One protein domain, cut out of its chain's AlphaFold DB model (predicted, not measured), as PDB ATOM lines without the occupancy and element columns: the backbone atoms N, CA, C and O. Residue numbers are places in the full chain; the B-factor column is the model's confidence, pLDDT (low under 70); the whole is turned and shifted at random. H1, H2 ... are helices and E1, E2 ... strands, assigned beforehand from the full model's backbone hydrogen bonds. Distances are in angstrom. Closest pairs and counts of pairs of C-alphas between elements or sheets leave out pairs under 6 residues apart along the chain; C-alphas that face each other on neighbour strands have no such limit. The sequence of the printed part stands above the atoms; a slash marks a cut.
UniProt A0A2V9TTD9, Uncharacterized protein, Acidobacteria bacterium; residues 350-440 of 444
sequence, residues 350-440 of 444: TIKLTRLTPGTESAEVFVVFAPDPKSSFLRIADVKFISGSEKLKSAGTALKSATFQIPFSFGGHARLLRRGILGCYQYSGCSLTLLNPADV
ATOM      1  N   THR A 350      27.064  95.478 117.140       90.12
ATOM      2  CA  THR A 350      27.276  96.385 116.005       90.12
ATOM      3  C   THR A 350      28.747  96.742 115.859       90.12
ATOM      4  O   THR A 350      29.338  97.413 116.705       90.12
ATOM      5  N   ILE A 351      29.322  96.388 114.715       88.75
ATOM      6  CA  ILE A 351      30.679  96.778 114.348       88.75
ATOM      7  C   ILE A 351      30.602  97.973 113.404       88.75
ATOM      8  O   ILE A 351      29.996  97.901 112.334       88.75
ATOM      9  N   LYS A 352      31.250  99.075 113.784       89.00
ATOM     10  CA  LYS A 352      31.406 100.244 112.913       89.00
ATOM     11  C   LYS A 352      32.453  99.981 111.837       89.00
ATOM     12  O   LYS A 352      33.526  99.460 112.122       89.00
ATOM     13  N   LEU A 353      32.148 100.397 110.616       87.69
ATOM     14  CA  LEU A 353      33.004 100.245 109.449       87.69
ATOM     15  C   LEU A 353      33.336 101.620 108.867       87.69
ATOM     16  O   LEU A 353      32.584 102.587 109.018       87.69
ATOM     17  N   THR A 354      34.454 101.697 108.152       85.88
ATOM     18  CA  THR A 354      34.708 102.829 107.257       85.88
ATOM     19  C   THR A 354      33.618 102.890 106.184       85.88
ATOM     20  O   THR A 354      32.933 101.904 105.904       85.88
ATOM     21  N   ARG A 355      33.391 104.072 105.599       88.06
ATOM     22  CA  ARG A 355      32.335 104.241 104.594       88.06
ATOM     23  C   ARG A 355      32.649 103.401 103.349       88.06
ATOM     24  O   ARG A 355      33.649 103.648 102.687       88.06
ATOM     25  N   LEU A 356      31.769 102.448 103.042       89.00
ATOM     26  CA  LEU A 356      31.909 101.497 101.935       89.00
ATOM     27  C   LEU A 356      31.285 102.007 100.631       89.00
ATOM     28  O   LEU A 356      31.810 101.758  99.553       89.00
ATOM     29  N   THR A 357      30.159 102.714 100.727       89.25
ATOM     30  CA  THR A 357      29.407 103.240  99.580       89.25
ATOM     31  C   THR A 357      28.709 104.553  99.960       89.25
ATOM     32  O   THR A 357      28.388 104.744 101.141       89.25
ATOM     33  N   PRO A 358      28.507 105.500  99.022       87.25
ATOM     34  CA  PRO A 358      27.663 106.666  99.259       87.25
ATOM     35  C   PRO A 358      26.173 106.296  99.322       87.25
ATOM     36  O   PRO A 358      25.726 105.325  98.717       87.25
ATOM     37  N   GLY A 359      25.387 107.137  99.997       88.44
ATOM     38  CA  GLY A 359      23.936 106.974 100.112       88.44
ATOM     39  C   GLY A 359      23.511 106.026 101.233       88.44
ATOM     40  O   GLY A 359      24.260 105.798 102.185       88.44
ATOM     41  N   THR A 360      22.276 105.534 101.125       94.25
ATOM     42  CA  THR A 360      21.689 104.579 102.066       94.25
ATOM     43  C   THR A 360      21.486 103.243 101.366       94.25
ATOM     44  O   THR A 360      20.695 103.152 100.435       94.25
ATOM     45  N   GLU A 361      22.207 102.221 101.810       95.81
ATOM     46  CA  GLU A 361      22.203 100.875 101.238       95.81
ATOM     47  C   GLU A 361      22.223  99.848 102.373       95.81
ATOM     48  O   GLU A 361      22.839 100.079 103.416       95.81
ATOM     49  N   SER A 362      21.581  98.698 102.176       96.44
ATOM     50  CA  SER A 362      21.635  97.595 103.141       96.44
ATOM     51  C   SER A 362      21.673  96.239 102.449       96.44
ATOM     52  O   SER A 362      21.136  96.088 101.348       96.44
ATOM     53  N   ALA A 363      22.340  95.277 103.074       96.69
ATOM     54  CA  ALA A 363      22.401  93.896 102.626       96.69
ATOM     55  C   ALA A 363      22.481  92.944 103.820       96.69
ATOM     56  O   ALA A 363      23.101  93.259 104.837       96.69
ATOM     57  N   GLU A 364      21.884  91.769 103.676       96.06
ATOM     58  CA  GLU A 364      22.056  90.681 104.630       96.06
ATOM     59  C   GLU A 364      23.252  89.822 104.240       96.06
ATOM     60  O   GLU A 364      23.460  89.498 103.066       96.06
ATOM     61  N   VAL A 365      24.047  89.456 105.240       95.69
ATOM     62  CA  VAL A 365      25.278  88.696 105.050       95.69
ATOM     63  C   VAL A 365      25.411  87.594 106.089       95.69
ATOM     64  O   VAL A 365      25.072  87.773 107.259       95.69
ATOM     65  N   PHE A 366      25.991  86.475 105.671       95.25
ATOM     66  CA  PHE A 366      26.711  85.584 106.567       95.25
ATOM     67  C   PHE A 366      28.183  85.974 106.586       95.25
ATOM     68  O   PHE A 366      28.787  86.225 105.541       95.25
ATOM     69  N   VAL A 367      28.766  85.986 107.777       93.88
ATOM     70  CA  VAL A 367      30.198  86.174 107.993       93.88
ATOM     71  C   VAL A 367      30.742  85.004 108.800       93.88
ATOM     72  O   VAL A 367      30.087  84.514 109.722       93.88
ATOM     73  N   VAL A 368      31.945  84.560 108.448       92.94
ATOM     74  CA  VAL A 368      32.703  83.590 109.239       92.94
ATOM     75  C   VAL A 368      33.848  84.313 109.909       92.94
ATOM     76  O   VAL A 368      34.750  84.812 109.232       92.94
ATOM     77  N   PHE A 369      33.824  84.339 111.232       90.88
ATOM     78  CA  PHE A 369      34.949  84.783 112.034       90.88
ATOM     79  C   PHE A 369      35.913  83.622 112.272       90.88
ATOM     80  O   PHE A 369      35.486  82.487 112.463       90.88
ATOM     81  N   ALA A 370      37.210  83.907 112.257       89.12
ATOM     82  CA  ALA A 370      38.259  82.951 112.596       89.12
ATOM     83  C   ALA A 370      39.375  83.650 113.389       89.12
ATOM     84  O   ALA A 370      39.513  84.876 113.267       89.12
ATOM     85  N   PRO A 371      40.189  82.898 114.151       85.44
ATOM     86  CA  PRO A 371      41.316  83.458 114.879       85.44
ATOM     87  C   PRO A 371      42.268  84.203 113.938       85.44
ATOM     88  O   PRO A 371      42.595  83.734 112.837       85.44
ATOM     89  N   ASP A 372      42.701  85.390 114.354       82.44
ATOM     90  CA  ASP A 372      43.764  86.116 113.675       82.44
ATOM     91  C   ASP A 372      45.123  85.664 114.229       82.44
ATOM     92  O   ASP A 372      45.410  85.895 115.399       82.44
ATOM     93  N   PRO A 373      46.016  85.064 113.420       80.69
ATOM     94  CA  PRO A 373      47.334  84.644 113.901       80.69
ATOM     95  C   PRO A 373      48.217  85.810 114.381       80.69
ATOM     96  O   PRO A 373      49.282  85.572 114.947       80.69
ATOM     97  N   LYS A 374      47.821  87.064 114.123       82.12
ATOM     98  CA  LYS A 374      48.575  88.273 114.481       82.12
ATOM     99  C   LYS A 374      47.969  89.060 115.646       82.12
ATOM    100  O   LYS A 374      48.561  90.063 116.043       82.12
ATOM    101  N   SER A 375      46.811  88.663 116.178       78.44
ATOM    102  CA  SER A 375      46.149  89.392 117.264       78.44
ATOM    103  C   SER A 375      45.314  88.475 118.164       78.44
ATOM    104  O   SER A 375      45.037  87.333 117.832       78.44
ATOM    105  N   SER A 376      44.889  88.973 119.327       74.69
ATOM    106  CA  SER A 376      43.972  88.265 120.240       74.69
ATOM    107  C   SER A 376      42.493  88.417 119.848       74.69
ATOM    108  O   SER A 376      41.602  88.273 120.688       74.69
ATOM    109  N   PHE A 377      42.227  88.807 118.602       78.50
ATOM    110  CA  PHE A 377      40.896  89.114 118.099       78.50
ATOM    111  C   PHE A 377      40.532  88.209 116.925       78.50
ATOM    112  O   PHE A 377      41.381  87.580 116.292       78.50
ATOM    113  N   LEU A 378      39.240  88.165 116.613       82.44
ATOM    114  CA  LEU A 378      38.754  87.496 115.416       82.44
ATOM    115  C   LEU A 378      38.849  88.402 114.189       82.44
ATOM    116  O   LEU A 378      38.553  89.597 114.241       82.44
ATOM    117  N   ARG A 379      39.155  87.794 113.043       86.38
ATOM    118  CA  ARG A 379      39.015  88.415 111.721       86.38
ATOM    119  C   ARG A 379      37.891  87.751 110.942       86.38
ATOM    120  O   ARG A 379      37.626  86.562 111.117       86.38
ATOM    121  N   ILE A 380      37.279  88.484 110.017       90.12
ATOM    122  CA  ILE A 380      36.369  87.876 109.045       90.12
ATOM    123  C   ILE A 380      37.208  87.090 108.032       90.12
ATOM    124  O   ILE A 380      37.971  87.653 107.248       90.12
ATOM    125  N   ALA A 381      37.072  85.768 108.060       90.38
ATOM    126  CA  ALA A 381      37.693  84.866 107.101       90.38
ATOM    127  C   ALA A 381      36.885  84.794 105.802       90.38
ATOM    128  O   ALA A 381      37.465  84.759 104.711       90.38
ATOM    129  N   ASP A 382      35.555  84.797 105.911       91.94
ATOM    130  CA  ASP A 382      34.685  84.696 104.749       91.94
ATOM    131  C   ASP A 382      33.361  85.450 104.882       91.94
ATOM    132  O   ASP A 382      32.905  85.714 105.993       91.94
ATOM    133  N   VAL A 383      32.778  85.828 103.741       93.75
ATOM    134  CA  VAL A 383      31.521  86.589 103.657       93.75
ATOM    135  C   VAL A 383      30.667  86.049 102.515       93.75
ATOM    136  O   VAL A 383      31.154  85.909 101.396       93.75
ATOM    137  N   LYS A 384      29.378  85.826 102.777       93.19
ATOM    138  CA  LYS A 384      28.366  85.466 101.778       93.19
ATOM    139  C   LYS A 384      27.208  86.447 101.874       93.19
ATOM    140  O   LYS A 384      26.603  86.584 102.931       93.19
ATOM    141  N   PHE A 385      26.900  87.121 100.772       93.62
ATOM    142  CA  PHE A 385      25.726  87.985 100.672       93.62
ATOM    143  C   PHE A 385      24.484  87.134 100.408       93.62
ATOM    144  O   PHE A 385      24.519  86.251  99.554       93.62
ATOM    145  N   ILE A 386      23.418  87.399 101.158       92.81
ATOM    146  CA  ILE A 386      22.146  86.670 101.098       92.81
ATOM    147  C   ILE A 386      21.160  87.456 100.231       92.81
ATOM    148  O   ILE A 386      20.658  86.956  99.230       92.81
ATOM    149  N   SER A 387      20.928  88.718 100.594       93.75
ATOM    150  CA  SER A 387      19.940  89.594  99.966       93.75
ATOM    151  C   SER A 387      20.341  91.068 100.107       93.75
ATOM    152  O   SER A 387      21.268  91.415 100.845       93.75
ATOM    153  N   GLY A 388      19.638  91.953  99.396       93.75
ATOM    154  CA  GLY A 388      19.808  93.403  99.485       93.75
ATOM    155  C   GLY A 388      20.657  94.008  98.364       93.75
ATOM    156  O   GLY A 388      20.652  93.529  97.234       93.75
ATOM    157  N   SER A 389      21.326  95.122  98.660       93.94
ATOM    158  CA  SER A 389      21.924  96.006  97.654       93.94
ATOM    159  C   SER A 389      23.097  95.391  96.889       93.94
ATOM    160  O   SER A 389      24.129  95.040  97.468       93.94
ATOM    161  N   GLU A 390      23.005  95.402  95.556       90.38
ATOM    162  CA  GLU A 390      24.109  95.043  94.653       90.38
ATOM    163  C   GLU A 390      25.355  95.916  94.868       90.38
ATOM    164  O   GLU A 390      26.481  95.438  94.728       90.38
ATOM    165  N   LYS A 391      25.178  97.181  95.283       91.19
ATOM    166  CA  LYS A 391      26.298  98.105  95.528       91.19
ATOM    167  C   LYS A 391      27.177  97.671  96.697       91.19
ATOM    168  O   LYS A 391      28.326  98.095  96.778       91.19
ATOM    169  N   LEU A 392      26.645  96.853  97.606       92.25
ATOM    170  CA  LEU A 392      27.376  96.358  98.768       92.25
ATOM    171  C   LEU A 392      28.091  95.029  98.506       92.25
ATOM    172  O   LEU A 392      28.964  94.681  99.294       92.25
ATOM    173  N   LYS A 393      27.811  94.305  97.411       85.38
ATOM    174  CA  LYS A 393      28.432  92.988  97.154       85.38
ATOM    175  C   LYS A 393      29.959  93.041  97.041       85.38
ATOM    176  O   LYS A 393      30.640  92.088  97.411       85.38
ATOM    177  N   SER A 394      30.516  94.164  96.587       84.62
ATOM    178  CA  SER A 394      31.969  94.383  96.522       84.62
ATOM    179  C   SER A 394      32.609  94.689  97.884       84.62
ATOM    180  O   SER A 394      33.835  94.671  98.004       84.62
ATOM    181  N   ALA A 395      31.815  94.911  98.940       87.38
ATOM    182  CA  ALA A 395      32.318  95.231 100.273       87.38
ATOM    183  C   ALA A 395      32.994  94.049 100.986       87.38
ATOM    184  O   ALA A 395      33.609  94.252 102.031       87.38
ATOM    185  N   GLY A 396      32.929  92.828 100.438       83.44
ATOM    186  CA  GLY A 396      33.539  91.636 101.038       83.44
ATOM    187  C   GLY A 396      35.022  91.816 101.384       83.44
ATOM    188  O   GLY A 396      35.440  91.467 102.486       83.44
ATOM    189  N   THR A 397      35.816  92.434 100.503       83.88
ATOM    190  CA  THR A 397      37.242  92.701 100.770       83.88
ATOM    191  C   THR A 397      37.433  93.690 101.920       83.88
ATOM    192  O   THR A 397      38.295  93.486 102.776       83.88
ATOM    193  N   ALA A 398      36.607  94.738 101.975       84.44
ATOM    194  CA  ALA A 398      36.659  95.726 103.048       84.44
ATOM    195  C   ALA A 398      36.261  95.108 104.397       84.44
ATOM    196  O   ALA A 398      36.923  95.362 105.398       84.44
ATOM    197  N   LEU A 399      35.252  94.230 104.410       87.38
ATOM    198  CA  LEU A 399      34.861  93.466 105.596       87.38
ATOM    199  C   LEU A 399      35.989  92.556 106.088       87.38
ATOM    200  O   LEU A 399      36.282  92.560 107.275       87.38
ATOM    201  N   LYS A 400      36.674  91.830 105.196       86.56
ATOM    202  CA  LYS A 400      37.822  90.975 105.565       86.56
ATOM    203  C   LYS A 400      39.032  91.766 106.083       86.56
ATOM    204  O   LYS A 400      39.863  91.206 106.790       86.56
ATOM    205  N   SER A 401      39.128  93.048 105.729       82.31
ATOM    206  CA  SER A 401      40.231  93.936 106.127       82.31
ATOM    207  C   SER A 401      39.910  94.789 107.356       82.31
ATOM    208  O   SER A 401      40.800  95.443 107.896       82.31
ATOM    209  N   ALA A 402      38.647  94.817 107.790       78.25
ATOM    210  CA  ALA A 402      38.240  95.541 108.981       78.25
ATOM    211  C   ALA A 402      38.740  94.825 110.243       78.25
ATOM    212  O   ALA A 402      38.768  93.597 110.323       78.25
ATOM    213  N   THR A 403      39.133  95.609 111.244       71.75
ATOM    214  CA  THR A 403      39.509  95.084 112.557       71.75
ATOM    215  C   THR A 403      38.268  94.991 113.430       71.75
ATOM    216  O   THR A 403      37.599  95.995 113.680       71.75
ATOM    217  N   PHE A 404      37.978  93.791 113.919       72.69
ATOM    218  CA  PHE A 404      36.863  93.532 114.818       72.69
ATOM    219  C   PHE A 404      37.416  93.276 116.211       72.69
ATOM    220  O   PHE A 404      38.240  92.391 116.397       72.69
ATOM    221  N   GLN A 405      36.965  94.037 117.204       70.19
ATOM    222  CA  GLN A 405      37.342  93.803 118.599       70.19
ATOM    223  C   GLN A 405      36.395  92.788 119.240       70.19
ATOM    224  O   GLN A 405      35.755  93.095 120.238       70.19
ATOM    225  N   ILE A 406      36.265  91.606 118.637       67.06
ATOM    226  CA  ILE A 406      35.584  90.475 119.275       67.06
ATOM    227  C   ILE A 406      36.668  89.710 120.038       67.06
ATOM    228  O   ILE A 406      37.550  89.137 119.386       67.06
ATOM    229  N   PRO A 407      36.681  89.763 121.382       61.62
ATOM    230  CA  PRO A 407      37.691  89.097 122.188       61.62
ATOM    231  C   PRO A 407      37.652  87.595 121.949       61.62
ATOM    232  O   PRO A 407      36.608  86.957 122.082       61.62
ATOM    233  N   PHE A 408      38.806  87.030 121.616       66.19
ATOM    234  CA  PHE A 408      38.965  85.597 121.452       66.19
ATOM    235  C   PHE A 408      40.061  85.128 122.399       66.19
ATOM    236  O   PHE A 408      41.252  85.156 122.093       66.19
ATOM    237  N   SER A 409      39.649  84.807 123.622       56.09
ATOM    238  CA  SER A 409      40.546  84.837 124.780       56.09
ATOM    239  C   SER A 409      41.282  83.520 125.057       56.09
ATOM    240  O   SER A 409      41.976  83.440 126.072       56.09
ATOM    241  N   PHE A 410      41.156  82.494 124.201       62.00
ATOM    242  CA  PHE A 410      41.490  81.111 124.603       62.00
ATOM    243  C   PHE A 410      42.478  80.350 123.727       62.00
ATOM    244  O   PHE A 410      42.668  79.164 123.955       62.00
ATOM    245  N   GLY A 411      43.107  80.972 122.726       57.00
ATOM    246  CA  GLY A 411      43.986  80.224 121.812       57.00
ATOM    247  C   GLY A 411      43.271  79.101 121.044       57.00
ATOM    248  O   GLY A 411      43.937  78.303 120.389       57.00
ATOM    249  N   GLY A 412      41.936  79.057 121.124       63.53
ATOM    250  CA  GLY A 412      41.092  78.084 120.454       63.53
ATOM    251  C   GLY A 412      41.182  78.213 118.941       63.53
ATOM    252  O   GLY A 412      41.717  79.176 118.382       63.53
ATOM    253  N   HIS A 413      40.649  77.228 118.241       76.94
ATOM    254  CA  HIS A 413      40.674  77.249 116.781       76.94
ATOM    255  C   HIS A 413      39.343  77.708 116.189       76.94
ATOM    256  O   HIS A 413      39.310  78.032 115.007       76.94
ATOM    257  N   ALA A 414      38.284  77.814 117.006       87.12
ATOM    258  CA  ALA A 414      36.885  77.995 116.615       87.12
ATOM    259  C   ALA A 414      36.622  78.939 115.426       87.12
ATOM    260  O   ALA A 414      37.121  80.066 115.374       87.12
ATOM    261  N   ARG A 415      35.756  78.513 114.498       90.44
ATOM    262  CA  ARG A 415      35.202  79.383 113.449       90.44
ATOM    263  C   ARG A 415      33.754  79.707 113.783       90.44
ATOM    264  O   ARG A 415      32.953  78.806 113.990       90.44
ATOM    265  N   LEU A 416      33.400  80.988 113.803       90.88
ATOM    266  CA  LEU A 416      32.070  81.427 114.235       90.88
ATOM    267  C   LEU A 416      31.261  81.905 113.033       90.88
ATOM    268  O   LEU A 416      31.626  82.894 112.390       90.88
ATOM    269  N   LEU A 417      30.151  81.227 112.751       93.69
ATOM    270  CA  LEU A 417      29.177  81.658 111.753       93.69
ATOM    271  C   LEU A 417      28.234  82.693 112.366       93.69
ATOM    272  O   LEU A 417      27.606  82.435 113.394       93.69
ATOM    273  N   ARG A 418      28.087  83.855 111.729       93.69
ATOM    274  CA  ARG A 418      27.121  84.880 112.150       93.69
ATOM    275  C   ARG A 418      26.349  85.423 110.957       93.69
ATOM    276  O   ARG A 418      26.949  85.782 109.947       93.69
ATOM    277  N   ARG A 419      25.025  85.540 111.095       95.38
ATOM    278  CA  ARG A 419      24.180  86.345 110.196       95.38
ATOM    279  C   ARG A 419      24.173  87.788 110.687       95.38
ATOM    280  O   ARG A 419      24.186  88.035 111.893       95.38
ATOM    281  N   GLY A 420      24.155  88.746 109.775       95.31
ATOM    282  CA  GLY A 420      24.121  90.159 110.120       95.31
ATOM    283  C   GLY A 420      23.605  91.035 108.992       95.31
ATOM    284  O   GLY A 420      23.492  90.613 107.842       95.31
ATOM    285  N   ILE A 421      23.315  92.282 109.345       95.81
ATOM    286  CA  ILE A 421      22.884  93.329 108.427       95.81
ATOM    287  C   ILE A 421      24.059  94.280 108.223       95.81
ATOM    288  O   ILE A 421      24.499  94.957 109.158       95.81
ATOM    289  N   LEU A 422      24.566  94.330 106.994       96.19
ATOM    290  CA  LEU A 422      25.510  95.340 106.544       96.19
ATOM    291  C   LEU A 422      24.720  96.558 106.067       96.19
ATOM    292  O   LEU A 422      24.097  96.516 105.009       96.19
ATOM    293  N   GLY A 423      24.750  97.639 106.839       95.12
ATOM    294  CA  GLY A 423      24.065  98.887 106.513       95.12
ATOM    295  C   GLY A 423      25.051 100.028 106.317       95.12
ATOM    296  O   GLY A 423      25.935 100.225 107.146       95.12
ATOM    297  N   CYS A 424      24.879 100.798 105.249       94.62
ATOM    298  CA  CYS A 424      25.517 102.091 105.042       94.62
ATOM    299  C   CYS A 424      24.434 103.154 104.997       94.62
ATOM    300  O   CYS A 424      23.494 103.035 104.223       94.62
ATOM    301  N   TYR A 425      24.568 104.191 105.813       91.69
ATOM    302  CA  TYR A 425      23.588 105.260 105.919       91.69
ATOM    303  C   TYR A 425      24.266 106.608 105.703       91.69
ATOM    304  O   TYR A 425      25.395 106.850 106.150       91.69
ATOM    305  N   GLN A 426      23.537 107.515 105.056       86.94
ATOM    306  CA  GLN A 426      24.044 108.818 104.631       86.94
ATOM    307  C   GLN A 426      24.742 109.612 105.750       86.94
ATOM    308  O   GLN A 426      25.765 110.251 105.492       86.94
ATOM    309  N   TYR A 427      24.236 109.536 106.984       86.25
ATOM    310  CA  TYR A 427      24.726 110.337 108.112       86.25
ATOM    311  C   TYR A 427      25.500 109.537 109.166       86.25
ATOM    312  O   TYR A 427      26.460 110.058 109.724       86.25
ATOM    313  N   SER A 428      25.136 108.278 109.429       84.88
ATOM    314  CA  SER A 428      25.763 107.466 110.487       84.88
ATOM    315  C   SER A 428      26.920 106.581 110.006       84.88
ATOM    316  O   SER A 428      27.592 105.961 110.829       84.88
ATOM    317  N   GLY A 429      27.203 106.556 108.699       91.75
ATOM    318  CA  GLY A 429      28.286 105.752 108.133       91.75
ATOM    319  C   GLY A 429      27.869 104.302 107.898       91.75
ATOM    320  O   GLY A 429      26.688 104.027 107.695       91.75
ATOM    321  N   CYS A 430      28.840 103.389 107.869       93.81
ATOM    322  CA  CYS A 430      28.587 101.973 107.624       93.81
ATOM    323  C   CYS A 430      28.790 101.142 108.888       93.81
ATOM    324  O   CYS A 430      29.645 101.442 109.723       93.81
ATOM    325  N   SER A 431      28.012 100.078 109.021       93.50
ATOM    326  CA  SER A 431      28.111  99.147 110.136       93.50
ATOM    327  C   SER A 431      27.655  97.751 109.742       93.50
ATOM    328  O   SER A 431      26.786  97.599 108.885       93.50
ATOM    329  N   LEU A 432      28.224  96.748 110.402       93.88
ATOM    330  CA  LEU A 432      27.731  95.380 110.397       93.88
ATOM    331  C   LEU A 432      27.068  95.113 111.749       93.88
ATOM    332  O   LEU A 432      27.750  95.085 112.771       93.88
ATOM    333  N   THR A 433      25.752  94.934 111.757       93.62
ATOM    334  CA  THR A 433      25.003  94.559 112.964       93.62
ATOM    335  C   THR A 433      24.710  93.070 112.922       93.62
ATOM    336  O   THR A 433      23.958  92.613 112.065       93.62
ATOM    337  N   LEU A 434      25.328  92.305 113.819       93.50
ATOM    338  CA  LEU A 434      25.137  90.861 113.906       93.50
ATOM    339  C   LEU A 434      23.789  90.546 114.557       93.50
ATOM    340  O   LEU A 434      23.398  91.175 115.542       93.50
ATOM    341  N   LEU A 435      23.087  89.554 114.023       92.56
ATOM    342  CA  LEU A 435      21.880  89.020 114.642       92.56
ATOM    343  C   LEU A 435      22.251  88.187 115.874       92.56
ATOM    344  O   LEU A 435      23.400  87.745 116.029       92.56
ATOM    345  N   ASN A 436      21.275  87.995 116.761       88.50
ATOM    346  CA  ASN A 436      21.435  87.017 117.824       88.50
ATOM    347  C   ASN A 436      21.479  85.617 117.185       88.50
ATOM    348  O   ASN A 436      20.593  85.323 116.383       88.50
ATOM    349  N   PRO A 437      22.471  84.767 117.500       88.81
ATOM    350  CA  PRO A 437      22.533  83.404 116.975       88.81
ATOM    351  C   PRO A 437      21.248  82.592 117.201       88.81
ATOM    352  O   PRO A 437      20.838  81.853 116.312       88.81
ATOM    353  N   ALA A 438      20.573  82.784 118.338       83.75
ATOM    354  CA  ALA A 438      19.328  82.098 118.672       83.75
ATOM    355  C   ALA A 438      18.130  82.517 117.802       83.75
ATOM    356  O   ALA A 438      17.169  81.764 117.731       83.75
ATOM    357  N   ASP A 439      18.192  83.669 117.121       87.62
ATOM    358  CA  ASP A 439      17.120  84.166 116.243       87.62
ATOM    359  C   ASP A 439      17.314  83.727 114.771       87.62
ATOM    360  O   ASP A 439      16.530  84.093 113.891       87.62
ATOM    361  N   VAL A 440      18.390  82.990 114.454       89.12
ATOM    362  CA  VAL A 440      18.748  82.611 113.077       89.12
ATOM    363  C   VAL A 440      18.385  81.152 112.818       89.12
ATOM    364  O   VAL A 440      19.118  80.238 113.179       89.12
TER     365      VAL A 440
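Overview. This is residues 350 to 440 of the 444 residues of an uncharacterized protein of Acidobacteria bacterium (UniProt A0A2V9TTD9). A strongly twisted antiparallel sheet, E1 - E5 - E4 - E2 - E3, makes a wall with helix H1 along one face: two layers. The printed part has 91 residues with five named strands and one named helix, H1 after E3; its class is mixed. It is compact, radius of gyration of the C-alphas 13.1 A, spanning 40 by 27 by 19 A.

Along the chain. Find C-alpha 350 at (27.276, 96.385, 116.005), where E1, residues 350 to 353, begins. Read on through E2, 361 to 371, 29.2 A long, E3, 378 to 388, H1, 390 to 401, and E4, 416 to 425, to E5, 429 to 434, ending at C-alpha (25.137, 90.861, 113.906).

Arrangement. In the hairpin E2 and E3, find N 366 and O 384, 2.8 A apart. H1 lies over E2, height 7.4 A, and touches E3: their closest C-alphas, 380 and 400, are 4.9 A apart. In H1, 3 of 8 O i to N i+4 and 6 of 9 O i to N i+3 pairs are within hydrogen-bond range.

Size, cuts and confidence. The printed part has no cut; in the long link, residues 402 to 415, residues 406 to 412 are under pLDDT 70.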